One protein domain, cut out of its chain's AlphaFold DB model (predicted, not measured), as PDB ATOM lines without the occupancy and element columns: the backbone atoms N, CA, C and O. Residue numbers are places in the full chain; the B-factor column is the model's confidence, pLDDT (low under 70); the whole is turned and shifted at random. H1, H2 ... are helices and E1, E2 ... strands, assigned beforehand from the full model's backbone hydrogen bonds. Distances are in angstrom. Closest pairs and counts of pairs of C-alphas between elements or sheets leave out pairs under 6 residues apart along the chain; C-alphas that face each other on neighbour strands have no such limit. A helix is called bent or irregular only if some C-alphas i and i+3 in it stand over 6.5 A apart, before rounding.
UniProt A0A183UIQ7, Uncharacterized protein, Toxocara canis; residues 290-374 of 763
ATOM      1  N   ASN A 290      99.417 142.482 113.050       77.06
ATOM      2  CA  ASN A 290      97.956 142.501 112.960       77.06
ATOM      3  C   ASN A 290      97.439 143.827 112.365       77.06
ATOM      4  O   ASN A 290      96.463 143.819 111.619       77.06
ATOM      5  N   GLU A 291      98.112 144.949 112.646       79.31
ATOM      6  CA  GLU A 291      97.809 146.256 112.049       79.31
ATOM      7  C   GLU A 291      98.224 146.303 110.573       79.31
ATOM      8  O   GLU A 291      97.452 146.797 109.755       79.31
ATOM      9  N   ASP A 292      99.380 145.725 110.208       82.62
ATOM     10  CA  ASP A 292      99.788 145.542 108.802       82.62
ATOM     11  C   ASP A 292      98.702 144.803 108.001       82.62
ATOM     12  O   ASP A 292      98.347 145.207 106.890       82.62
ATOM     13  N   TYR A 293      98.167 143.716 108.570       80.06
ATOM     14  CA  TYR A 293      97.144 142.883 107.941       80.06
ATOM     15  C   TYR A 293      95.780 143.587 107.871       80.06
ATOM     16  O   TYR A 293      95.142 143.575 106.817       80.06
ATOM     17  N   ALA A 294      95.355 144.266 108.940       81.12
ATOM     18  CA  ALA A 294      94.131 145.070 108.943       81.12
ATOM     19  C   ALA A 294      94.196 146.231 107.931       81.12
ATOM     20  O   ALA A 294      93.223 146.483 107.221       81.12
ATOM     21  N   LEU A 295      95.350 146.897 107.812       81.88
ATOM     22  CA  LEU A 295      95.593 147.956 106.831       81.88
ATOM     23  C   LEU A 295      95.584 147.413 105.391       81.88
ATOM     24  O   LEU A 295      95.013 148.041 104.500       81.88
ATOM     25  N   LEU A 296      96.166 146.230 105.161       82.56
ATOM     26  CA  LEU A 296      96.110 145.539 103.870       82.56
ATOM     27  C   LEU A 296      94.668 145.176 103.475       82.56
ATOM     28  O   LEU A 296      94.266 145.448 102.342       82.56
ATOM     29  N   LEU A 297      93.884 144.612 104.400       81.50
ATOM     30  CA  LEU A 297      92.469 144.298 104.179       81.50
ATOM     31  C   LEU A 297      91.638 145.557 103.906       81.50
ATOM     32  O   LEU A 297      90.866 145.573 102.951       81.50
ATOM     33  N   ALA A 298      91.835 146.625 104.684       81.38
ATOM     34  CA  ALA A 298      91.109 147.881 104.513       81.38
ATOM     35  C   ALA A 298      91.350 148.509 103.127       81.38
ATOM     36  O   ALA A 298      90.398 148.925 102.468       81.38
ATOM     37  N   VAL A 299      92.600 148.513 102.640       77.88
ATOM     38  CA  VAL A 299      92.923 148.996 101.284       77.88
ATOM     39  C   VAL A 299      92.388 148.050 100.199       77.88
ATOM     40  O   VAL A 299      91.913 148.519  99.165       77.88
ATOM     41  N   ALA A 300      92.419 146.729 100.408       76.62
ATOM     42  CA  ALA A 300      91.862 145.768  99.452       76.62
ATOM     43  C   ALA A 300      90.332 145.901  99.309       76.62
ATOM     44  O   ALA A 300      89.818 145.844  98.190       76.62
ATOM     45  N   GLN A 301      89.625 146.131 100.422       71.69
ATOM     46  CA  GLN A 301      88.184 146.379 100.460       71.69
ATOM     47  C   GLN A 301      87.816 147.679  99.734       71.69
ATOM     48  O   GLN A 301      87.007 147.640  98.811       71.69
ATOM     49  N   GLU A 302      88.447 148.800 100.097       70.75
ATOM     50  CA  GLU A 302      88.219 150.124  99.489       70.75
ATOM     51  C   GLU A 302      88.401 150.137  97.970       70.75
ATOM     52  O   GLU A 302      87.676 150.789  97.225       70.75
ATOM     53  N   GLN A 303      89.400 149.408  97.482       68.75
ATOM     54  CA  GLN A 303      89.688 149.341  96.055       68.75
ATOM     55  C   GLN A 303      88.868 148.265  95.318       68.75
ATOM     56  O   GLN A 303      89.048 148.104  94.109       68.75
ATOM     57  N   HIS A 304      88.000 147.527  96.027       60.38
ATOM     58  CA  HIS A 304      87.284 146.336  95.554       60.38
ATOM     59  C   HIS A 304      88.202 145.342  94.815       60.38
ATOM     60  O   HIS A 304      87.893 144.871  93.719       60.38
ATOM     61  N   LEU A 305      89.377 145.060  95.391       57.75
ATOM     62  CA  LEU A 305      90.444 144.328  94.710       57.75
ATOM     63  C   LEU A 305      90.364 142.806  94.924       57.75
ATOM     64  O   LEU A 305      90.566 142.340  96.047       57.75
ATOM     65  N   PRO A 306      90.189 141.996  93.857       50.03
ATOM     66  CA  PRO A 306      90.254 140.540  93.946       50.03
ATOM     67  C   PRO A 306      91.718 140.077  94.045       50.03
ATOM     68  O   PRO A 306      92.330 139.661  93.064       50.03
ATOM     69  N   TYR A 307      92.290 140.165  95.249       50.03
ATOM     70  CA  TYR A 307      93.622 139.644  95.610       50.03
ATOM     71  C   TYR A 307      94.822 140.280  94.874       50.03
ATOM     72  O   TYR A 307      95.890 139.675  94.747       50.03
ATOM     73  N   HIS A 308      94.689 141.520  94.405       54.84
ATOM     74  CA  HIS A 308      95.791 142.308  93.843       54.84
ATOM     75  C   HIS A 308      96.014 143.572  94.679       54.84
ATOM     76  O   HIS A 308      95.056 144.197  95.100       54.84
ATOM     77  N   LEU A 309      97.262 144.005  94.883       59.53
ATOM     78  CA  LEU A 309      97.594 145.213  95.672       59.53
ATOM     79  C   LEU A 309      97.399 146.537  94.902       59.53
ATOM     80  O   LEU A 309      97.843 147.603  95.341       59.53
ATOM     81  N   HIS A 310      96.825 146.472  93.699       59.88
ATOM     82  CA  HIS A 310      96.834 147.543  92.706       59.88
ATOM     83  C   HIS A 310      95.502 147.640  91.960       59.88
ATOM     84  O   HIS A 310      95.155 146.740  91.196       59.88
ATOM     85  N   SER A 311      94.828 148.789  92.073       54.16
ATOM     86  CA  SER A 311      93.765 149.158  91.135       54.16
ATOM     87  C   SER A 311      94.314 149.210  89.708       54.16
ATOM     88  O   SER A 311      95.301 149.894  89.428       54.16
ATOM     89  N   SER A 312      93.658 148.484  88.800       52.34
ATOM     90  CA  SER A 312      93.964 148.490  87.362       52.34
ATOM     91  C   SER A 312      93.600 149.830  86.696       52.34
ATOM     92  O   SER A 312      94.111 150.150  85.623       52.34
ATOM     93  N   LYS A 313      92.755 150.648  87.343       54.12
ATOM     94  CA  LYS A 313      92.330 151.965  86.855       54.12
ATOM     95  C   LYS A 313      93.310 153.046  87.353       54.12
ATOM     96  O   LYS A 313      93.357 153.291  88.559       54.12
ATOM     97  N   PRO A 314      94.052 153.752  86.474       47.41
ATOM     98  CA  PRO A 314      95.149 154.650  86.871       47.41
ATOM     99  C   PRO A 314      94.723 155.963  87.559       47.41
ATOM    100  O   PRO A 314      95.582 156.797  87.836       47.41
ATOM    101  N   GLY A 315      93.427 156.153  87.829       53.50
ATOM    102  CA  GLY A 315      92.874 157.305  88.553       53.50
ATOM    103  C   GLY A 315      92.245 156.977  89.913       53.50
ATOM    104  O   GLY A 315      91.749 157.892  90.559       53.50
ATOM    105  N   HIS A 316      92.234 155.714  90.361       61.25
ATOM    106  CA  HIS A 316      91.673 155.382  91.675       61.25
ATOM    107  C   HIS A 316      92.660 155.801  92.782       61.25
ATOM    108  O   HIS A 316      93.771 155.275  92.869       61.25
ATOM    109  N   ILE A 317      92.257 156.772  93.605       65.75
ATOM    110  CA  ILE A 317      92.976 157.229  94.800       65.75
ATOM    111  C   ILE A 317      92.338 156.558  96.021       65.75
ATOM    112  O   ILE A 317      91.124 156.616  96.177       65.75
ATOM    113  N   VAL A 318      93.145 155.930  96.877       70.62
ATOM    114  CA  VAL A 318      92.675 155.334  98.141       70.62
ATOM    115  C   VAL A 318      92.160 156.439  99.066       70.62
ATOM    116  O   VAL A 318      92.900 157.390  99.337       70.62
ATOM    117  N   ASN A 319      90.933 156.310  99.580       80.31
ATOM    118  CA  ASN A 319      90.408 157.208 100.604       80.31
ATOM    119  C   ASN A 319      91.037 156.858 101.961       80.31
ATOM    120  O   ASN A 319      90.559 155.998 102.701       80.31
ATOM    121  N   TRP A 320      92.149 157.517 102.283       82.12
ATOM    122  CA  TRP A 320      92.883 157.260 103.521       82.12
ATOM    123  C   TRP A 320      92.076 157.575 104.784       82.12
ATOM    124  O   TRP A 320      92.315 156.938 105.808       82.12
ATOM    125  N   ASP A 321      91.107 158.488 104.703       81.19
ATOM    126  CA  ASP A 321      90.232 158.867 105.814       81.19
ATOM    127  C   ASP A 321      89.189 157.781 106.113       81.19
ATOM    128  O   ASP A 321      88.858 157.525 107.274       81.19
ATOM    129  N   PHE A 322      88.729 157.061 105.084       80.44
ATOM    130  CA  PHE A 322      87.951 155.835 105.262       80.44
ATOM    131  C   PHE A 322      88.833 154.673 105.740       80.44
ATOM    132  O   PHE A 322      88.465 153.979 106.687       80.44
ATOM    133  N   VAL A 323      90.029 154.488 105.163       80.88
ATOM    134  CA  VAL A 323      90.966 153.423 105.573       80.88
ATOM    135  C   VAL A 323      91.366 153.542 107.047       80.88
ATOM    136  O   VAL A 323      91.430 152.517 107.720       80.88
ATOM    137  N   SER A 324      91.583 154.746 107.593       81.38
ATOM    138  CA  SER A 324      91.856 154.913 109.032       81.38
ATOM    139  C   SER A 324      90.670 154.515 109.911       81.38
ATOM    140  O   SER A 324      90.859 153.848 110.926       81.38
ATOM    141  N   GLN A 325      89.442 154.869 109.516       79.12
ATOM    142  CA  GLN A 325      88.229 154.498 110.255       79.12
ATOM    143  C   GLN A 325      87.970 152.987 110.193       79.12
ATOM    144  O   GLN A 325      87.645 152.369 111.207       79.12
ATOM    145  N   LEU A 326      88.148 152.376 109.020       79.38
ATOM    146  CA  LEU A 326      88.005 150.935 108.830       79.38
ATOM    147  C   LEU A 326      89.096 150.160 109.585       79.38
ATOM    148  O   LEU A 326      88.792 149.177 110.257       79.38
ATOM    149  N   MET A 327      90.342 150.641 109.569       75.88
ATOM    150  CA  MET A 327      91.420 150.083 110.386       75.88
ATOM    151  C   MET A 327      91.085 150.171 111.882       75.88
ATOM    152  O   MET A 327      91.175 149.156 112.567       75.88
ATOM    153  N   ALA A 328      90.635 151.326 112.384       76.25
ATOM    154  CA  ALA A 328      90.250 151.502 113.789       76.25
ATOM    155  C   ALA A 328      89.099 150.570 114.223       76.25
ATOM    156  O   ALA A 328      89.081 150.108 115.363       76.25
ATOM    157  N   ARG A 329      88.178 150.224 113.308       72.81
ATOM    158  CA  ARG A 329      87.158 149.182 113.534       72.81
ATOM    159  C   ARG A 329      87.754 147.770 113.608       72.81
ATOM    160  O   ARG A 329      87.256 146.962 114.384       72.81
ATOM    161  N   TYR A 330      88.804 147.466 112.843       68.56
ATOM    162  CA  TYR A 330      89.453 146.147 112.842       68.56
ATOM    163  C   TYR A 330      90.452 145.916 113.985       68.56
ATOM    164  O   TYR A 330      90.602 144.777 114.420       68.56
ATOM    165  N   THR A 331      91.150 146.950 114.467       66.00
ATOM    166  CA  THR A 331      92.181 146.812 115.520       66.00
ATOM    167  C   THR A 331      91.721 147.236 116.923       66.00
ATOM    168  O   THR A 331      92.527 147.225 117.856       66.00
ATOM    169  N   SER A 332      90.439 147.579 117.083       56.97
ATOM    170  CA  SER A 332      89.843 148.162 118.295       56.97
ATOM    171  C   SER A 332      90.412 149.537 118.696       56.97
ATOM    172  O   SER A 332      91.464 149.988 118.243       56.97
ATOM    173  N   PHE A 333      89.671 150.223 119.572       52.44
ATOM    174  CA  PHE A 333      89.811 151.654 119.892       52.44
ATOM    175  C   PHE A 333      91.228 152.114 120.302       52.44
ATOM    176  O   PHE A 333      91.615 153.242 120.010       52.44
ATOM    177  N   PHE A 334      92.027 151.243 120.926       49.44
ATOM    178  CA  PHE A 334      93.367 151.572 121.436       49.44
ATOM    179  C   PHE A 334      94.445 151.810 120.362       49.44
ATOM    180  O   PHE A 334      95.521 152.304 120.694       49.44
ATOM    181  N   SER A 335      94.168 151.498 119.091       63.25
ATOM    182  CA  SER A 335      95.125 151.621 117.980       63.25
ATOM    183  C   SER A 335      94.607 152.519 116.847       63.25
ATOM    184  O   SER A 335      94.746 152.203 115.665       63.25
ATOM    185  N   PHE A 336      94.010 153.670 117.184       69.25
ATOM    186  CA  PHE A 336      93.676 154.682 116.177       69.25
ATOM    187  C   PHE A 336      94.946 155.196 115.473       69.25
ATOM    188  O   PHE A 336      95.815 155.819 116.087       69.25
ATOM    189  N   ARG A 337      95.041 154.949 114.163       77.31
ATOM    190  CA  ARG A 337      96.090 155.474 113.279       77.31
ATOM    191  C   ARG A 337      95.503 156.556 112.387       77.31
ATOM    192  O   ARG A 337      94.400 156.400 111.869       77.31
ATOM    193  N   SER A 338      96.240 157.643 112.175       79.12
ATOM    194  CA  SER A 338      95.761 158.723 111.310       79.12
ATOM    195  C   SER A 338      95.725 158.302 109.825       79.12
ATOM    196  O   SER A 338      96.525 157.455 109.410       79.12
ATOM    197  N   PRO A 339      94.882 158.940 108.987       81.06
ATOM    198  CA  PRO A 339      94.861 158.735 107.531       81.06
ATOM    199  C   PRO A 339      96.265 158.819 106.912       81.06
ATOM    200  O   PRO A 339      96.686 158.006 106.086       81.06
ATOM    201  N   ARG A 340      97.040 159.795 107.390       79.06
ATOM    202  CA  ARG A 340      98.416 160.066 106.983       79.06
ATOM    203  C   ARG A 340      99.377 158.964 107.432       79.06
ATOM    204  O   ARG A 340     100.148 158.494 106.596       79.06
ATOM    205  N   GLN A 341      99.308 158.508 108.684       80.69
ATOM    206  CA  GLN A 341     100.109 157.383 109.188       80.69
ATOM    207  C   GLN A 341      99.834 156.102 108.383       80.69
ATOM    208  O   GLN A 341     100.786 155.490 107.895       80.69
ATOM    209  N   CYS A 342      98.561 155.762 108.145       82.62
ATOM    210  CA  CYS A 342      98.152 154.650 107.280       82.62
ATOM    211  C   CYS A 342      98.749 154.774 105.870       82.62
ATOM    212  O   CYS A 342      99.396 153.845 105.383       82.62
ATOM    213  N   SER A 343      98.616 155.945 105.236       82.56
ATOM    214  CA  SER A 343      99.130 156.189 103.880       82.56
ATOM    215  C   SER A 343     100.657 156.081 103.763       82.56
ATOM    216  O   SER A 343     101.173 155.680 102.718       82.56
ATOM    217  N   ILE A 344     101.391 156.448 104.820       81.50
ATOM    218  CA  ILE A 344     102.857 156.438 104.849       81.50
ATOM    219  C   ILE A 344     103.361 155.020 105.117       81.50
ATOM    220  O   ILE A 344     104.224 154.541 104.380       81.50
ATOM    221  N   HIS A 345     102.807 154.332 106.119       82.00
ATOM    222  CA  HIS A 345     103.209 152.971 106.478       82.00
ATOM    223  C   HIS A 345     102.852 151.956 105.389       82.00
ATOM    224  O   HIS A 345     103.690 151.126 105.029       82.00
ATOM    225  N   TYR A 346     101.672 152.088 104.767       80.75
ATOM    226  CA  TYR A 346     101.303 151.259 103.621       80.75
ATOM    227  C   TYR A 346     102.343 151.370 102.500       80.75
ATOM    228  O   TYR A 346     102.863 150.354 102.050       80.75
ATOM    229  N   GLN A 347     102.717 152.591 102.101       79.94
ATOM    230  CA  GLN A 347     103.656 152.833 100.997       79.94
ATOM    231  C   GLN A 347     105.133 152.551 101.333       79.94
ATOM    232  O   GLN A 347     105.925 152.303 100.424       79.94
ATOM    233  N   LEU A 348     105.533 152.606 102.610       78.06
ATOM    234  CA  LEU A 348     106.917 152.363 103.040       78.06
ATOM    235  C   LEU A 348     107.208 150.914 103.438       78.06
ATOM    236  O   LEU A 348     108.350 150.479 103.266       78.06
ATOM    237  N   VAL A 349     106.220 150.200 103.987       76.81
ATOM    238  CA  VAL A 349     106.413 148.901 104.649       76.81
ATOM    239  C   VAL A 349     105.487 147.830 104.078       76.81
ATOM    240  O   VAL A 349     105.994 146.846 103.545       76.81
ATOM    241  N   VAL A 350     104.162 148.022 104.116       79.19
ATOM    242  CA  VAL A 350     103.190 146.963 103.762       79.19
ATOM    243  C   VAL A 350     103.198 146.645 102.264       79.19
ATOM    244  O   VAL A 350     103.608 145.556 101.872       79.19
ATOM    245  N   GLN A 351     102.819 147.594 101.405       76.56
ATOM    246  CA  GLN A 351     102.808 147.423  99.947       76.56
ATOM    247  C   GLN A 351     104.166 146.937  99.386       76.56
ATOM    248  O   GLN A 351     104.173 146.016  98.573       76.56
ATOM    249  N   PRO A 352     105.327 147.460  99.822       72.75
ATOM    250  CA  PRO A 352     106.638 147.018  99.339       72.75
ATOM    251  C   PRO A 352     107.023 145.598  99.766       72.75
ATOM    252  O   PRO A 352     107.550 144.847  98.943       72.75
ATOM    253  N   ARG A 353     106.730 145.204 101.014       72.69
ATOM    254  CA  ARG A 353     106.850 143.818 101.506       72.69
ATOM    255  C   ARG A 353     105.957 142.895 100.676       72.69
ATOM    256  O   ARG A 353     106.430 141.880 100.161       72.69
ATOM    257  N   GLU A 354     104.724 143.328 100.419       71.88
ATOM    258  CA  GLU A 354     103.755 142.596  99.605       71.88
ATOM    259  C   GLU A 354     104.014 142.639  98.082       71.88
ATOM    260  O   GLU A 354     103.460 141.840  97.324       71.88
ATOM    261  N   GLU A 355     104.967 143.446  97.623       69.25
ATOM    262  CA  GLU A 355     105.528 143.419  96.264       69.25
ATOM    263  C   GLU A 355     106.912 142.743  96.196       69.25
ATOM    264  O   GLU A 355     107.473 142.587  95.113       69.25
ATOM    265  N   GLY A 356     107.489 142.334  97.335       64.56
ATOM    266  CA  GLY A 356     108.848 141.780  97.415       64.56
ATOM    267  C   GLY A 356     109.972 142.796  97.154       64.56
ATOM    268  O   GLY A 356     111.111 142.404  96.890       64.56
ATOM    269  N   ARG A 357     109.687 144.104  97.212       68.25
ATOM    270  CA  ARG A 357     110.659 145.176  96.950       68.25
ATOM    271  C   ARG A 357     111.467 145.514  98.205       68.25
ATOM    272  O   ARG A 357     110.946 146.038  99.179       68.25
ATOM    273  N   MET A 358     112.785 145.315  98.137       62.44
ATOM    274  CA  MET A 358     113.730 145.672  99.215       62.44
ATOM    275  C   MET A 358     113.995 147.189  99.351       62.44
ATOM    276  O   MET A 358     114.659 147.625 100.293       62.44
ATOM    277  N   MET A 359     113.524 147.996  98.396       64.94
ATOM    278  CA  MET A 359     113.747 149.442  98.307       64.94
ATOM    279  C   MET A 359     112.436 150.161  97.989       64.94
ATOM    280  O   MET A 359     111.641 149.661  97.197       64.94
ATOM    281  N   THR A 360     112.258 151.356  98.546       75.38
ATOM    282  CA  THR A 360     111.079 152.221  98.363       75.38
ATOM    283  C   THR A 360     111.478 153.668  98.141       75.38
ATOM    284  O   THR A 360     112.588 154.066  98.494       75.38
ATOM    285  N   LEU A 361     110.573 154.482  97.590       71.69
ATOM    286  CA  LEU A 361     110.654 155.939  97.699       71.69
ATOM    287  C   LEU A 361     109.786 156.405  98.867       71.69
ATOM    288  O   LEU A 361     108.607 156.081  98.946       71.69
ATOM    289  N   ASP A 362     110.381 157.190  99.754       73.31
ATOM    290  CA  ASP A 362     109.707 157.803 100.891       73.31
ATOM    291  C   ASP A 362     108.660 158.831 100.406       73.31
ATOM    292  O   ASP A 362     109.038 159.774  99.701       73.31
ATOM    293  N   PRO A 363     107.362 158.682 100.745       66.19
ATOM    294  CA  PRO A 363     106.302 159.563 100.247       66.19
ATOM    295  C   PRO A 363     106.441 161.014 100.728       66.19
ATOM    296  O   PRO A 363     105.972 161.931 100.053       66.19
ATOM    297  N   VAL A 364     107.124 161.242 101.856       64.81
ATOM    298  CA  VAL A 364     107.355 162.574 102.427       64.81
ATOM    299  C   VAL A 364     108.684 163.144 101.931       64.81
ATOM    300  O   VAL A 364     108.729 164.252 101.396       64.81
ATOM    301  N   THR A 365     109.783 162.396 102.075       68.06
ATOM    302  CA  THR A 365     111.138 162.913 101.803       68.06
ATOM    303  C   THR A 365     111.622 162.695 100.368       68.06
ATOM    304  O   THR A 365     112.641 163.272  99.983       68.06
ATOM    305  N   LYS A 366     110.920 161.874  99.571       67.88
ATOM    306  CA  LYS A 366     111.256 161.485  98.184       67.88
ATOM    307  C   LYS A 366     112.651 160.857  98.032       67.88
ATOM    308  O   LYS A 366     113.211 160.815  96.937       67.88
ATOM    309  N   LYS A 367     113.218 160.352  99.133       70.12
ATOM    310  CA  LYS A 367     114.499 159.634  99.185       70.12
ATOM    311  C   LYS A 367     114.262 158.130  99.114       70.12
ATOM    312  O   LYS A 367     113.235 157.634  99.566       70.12
ATOM    313  N   SER A 368     115.229 157.395  98.573       69.50
ATOM    314  CA  SER A 368     115.166 155.935  98.525       69.50
ATOM    315  C   SER A 368     115.472 155.325  99.900       69.50
ATOM    316  O   SER A 368     116.599 155.470 100.381       69.50
ATOM    317  N   ARG A 369     114.509 154.631 100.516       72.94
ATOM    318  CA  ARG A 369     114.645 153.941 101.812       72.94
ATOM    319  C   ARG A 369     114.794 152.427 101.589       72.94
ATOM    320  O   ARG A 369     114.267 151.890 100.618       72.94
ATOM    321  N   LYS A 370     115.533 151.741 102.469       70.75
ATOM    322  CA  LYS A 370     115.545 150.268 102.544       70.75
ATOM    323  C   LYS A 370     114.336 149.803 103.350       70.75
ATOM    324  O   LYS A 370     114.106 150.341 104.431       70.75
ATOM    325  N   VAL A 371     113.613 148.807 102.853       71.38
ATOM    326  CA  VAL A 371     112.507 148.179 103.590       71.38
ATOM    327  C   VAL A 371     113.094 147.116 104.528       71.38
ATOM    328  O   VAL A 371     113.935 146.336 104.073       71.38
ATOM    329  N   PRO A 372     112.701 147.054 105.815       59.38
ATOM    330  CA  PRO A 372     113.204 146.060 106.764       59.38
ATOM    331  C   PRO A 372     112.536 144.685 106.562       59.38
ATOM    332  O   PRO A 372     111.932 144.141 107.477       59.38
ATOM    333  N   VAL A 373     112.642 144.116 105.356       58.03
ATOM    334  CA  VAL A 373     112.166 142.753 105.065       58.03
ATOM    335  C   VAL A 373     113.235 141.746 105.479       58.03
ATOM    336  O   VAL A 373     114.396 141.851 105.073       58.03
ATOM    337  N   SER A 374     112.855 140.744 106.263       54.72
ATOM    338  CA  SER A 374     113.753 139.669 106.665       54.72
ATOM    339  C   SER A 374     114.085 138.745 105.491       54.72
ATOM    340  O   SER A 374     113.225 138.365 104.692       54.72
TER     341      SER A 374
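Overview. This is residues 290 to 374 of the 763 residues of an uncharacterized protein of Toxocara canis (UniProt A0A183UIQ7). A small two-stranded hairpin, E1 and E2, packs on the second half of a kinked helix, H3, and two further helices, H1 and H2, cross each other on the far side of H3. A long loop, residues 303 to 319, joins H1 to H2. The printed part has 85 residues with three named helices and two named strands, in the order H1, H2, H3, E1, E2; the sheet E1 - E2 is antiparallel and the class is mostly helix. The whole is compact, with a radius of gyration of the C-alphas of 12.7 A and spans of 32 by 31 by 24 A.

Along the chain. E1 is residues 359 to 361 and E2 residues 368 to 370. H3, residues 339 to 354, measures 20.1 A and has a kink of 41 degrees near residue 346; it is irregular, with C-alphas 348 and 351 7.1 A apart. H1, residues 290 to 302, measures 18.3 A and begins at C-alpha 290 (97.956, 142.501, 112.960). H2, residues 320 to 331, measures 15.9 A. C-alpha 370, the last of E2, is at (115.545, 150.268, 102.544).

Arrangement. In the hairpin, N 360 and O 369 are within hydrogen-bond range at 2.9 A. The closest C-alphas of H3 and E1, Leu 348 and Thr 360, are 6.3 A apart. H1 touches H3 with residues 292 to 296 alone, about perpendicular at 81 degrees; the closest C-alphas, Asp 292 and Val 350, are 6.2 A apart. H2 touches H3 through residues 320 to 324 and 339 to 343 alone, about perpendicular at 75 degrees, closest at the C-alphas of Trp 320 and Pro 339, 4.7 A. H1 and H2 touch at a steep tilt of 47 degrees, opposite ways, closest at the C-alphas of Ala 298 and Val 323, 5.6 A. H1 and H2 are apart from both strands. Every O i to N i+4 pair is within hydrogen-bond range in H1, against 7 of 8 in H2 and 9 of 12 in H3.

Size, cuts and confidence. The two farthest C-alphas, Pro 314 and Phe 334, are 34.7 A apart. The printed part has no cut. H1 to H2 is a long link and H3 to E1 a tight one. The mean pLDDT of the printed part is 70.6, and 35 residues are under 70, among them 303 to 317 and 330 to 336.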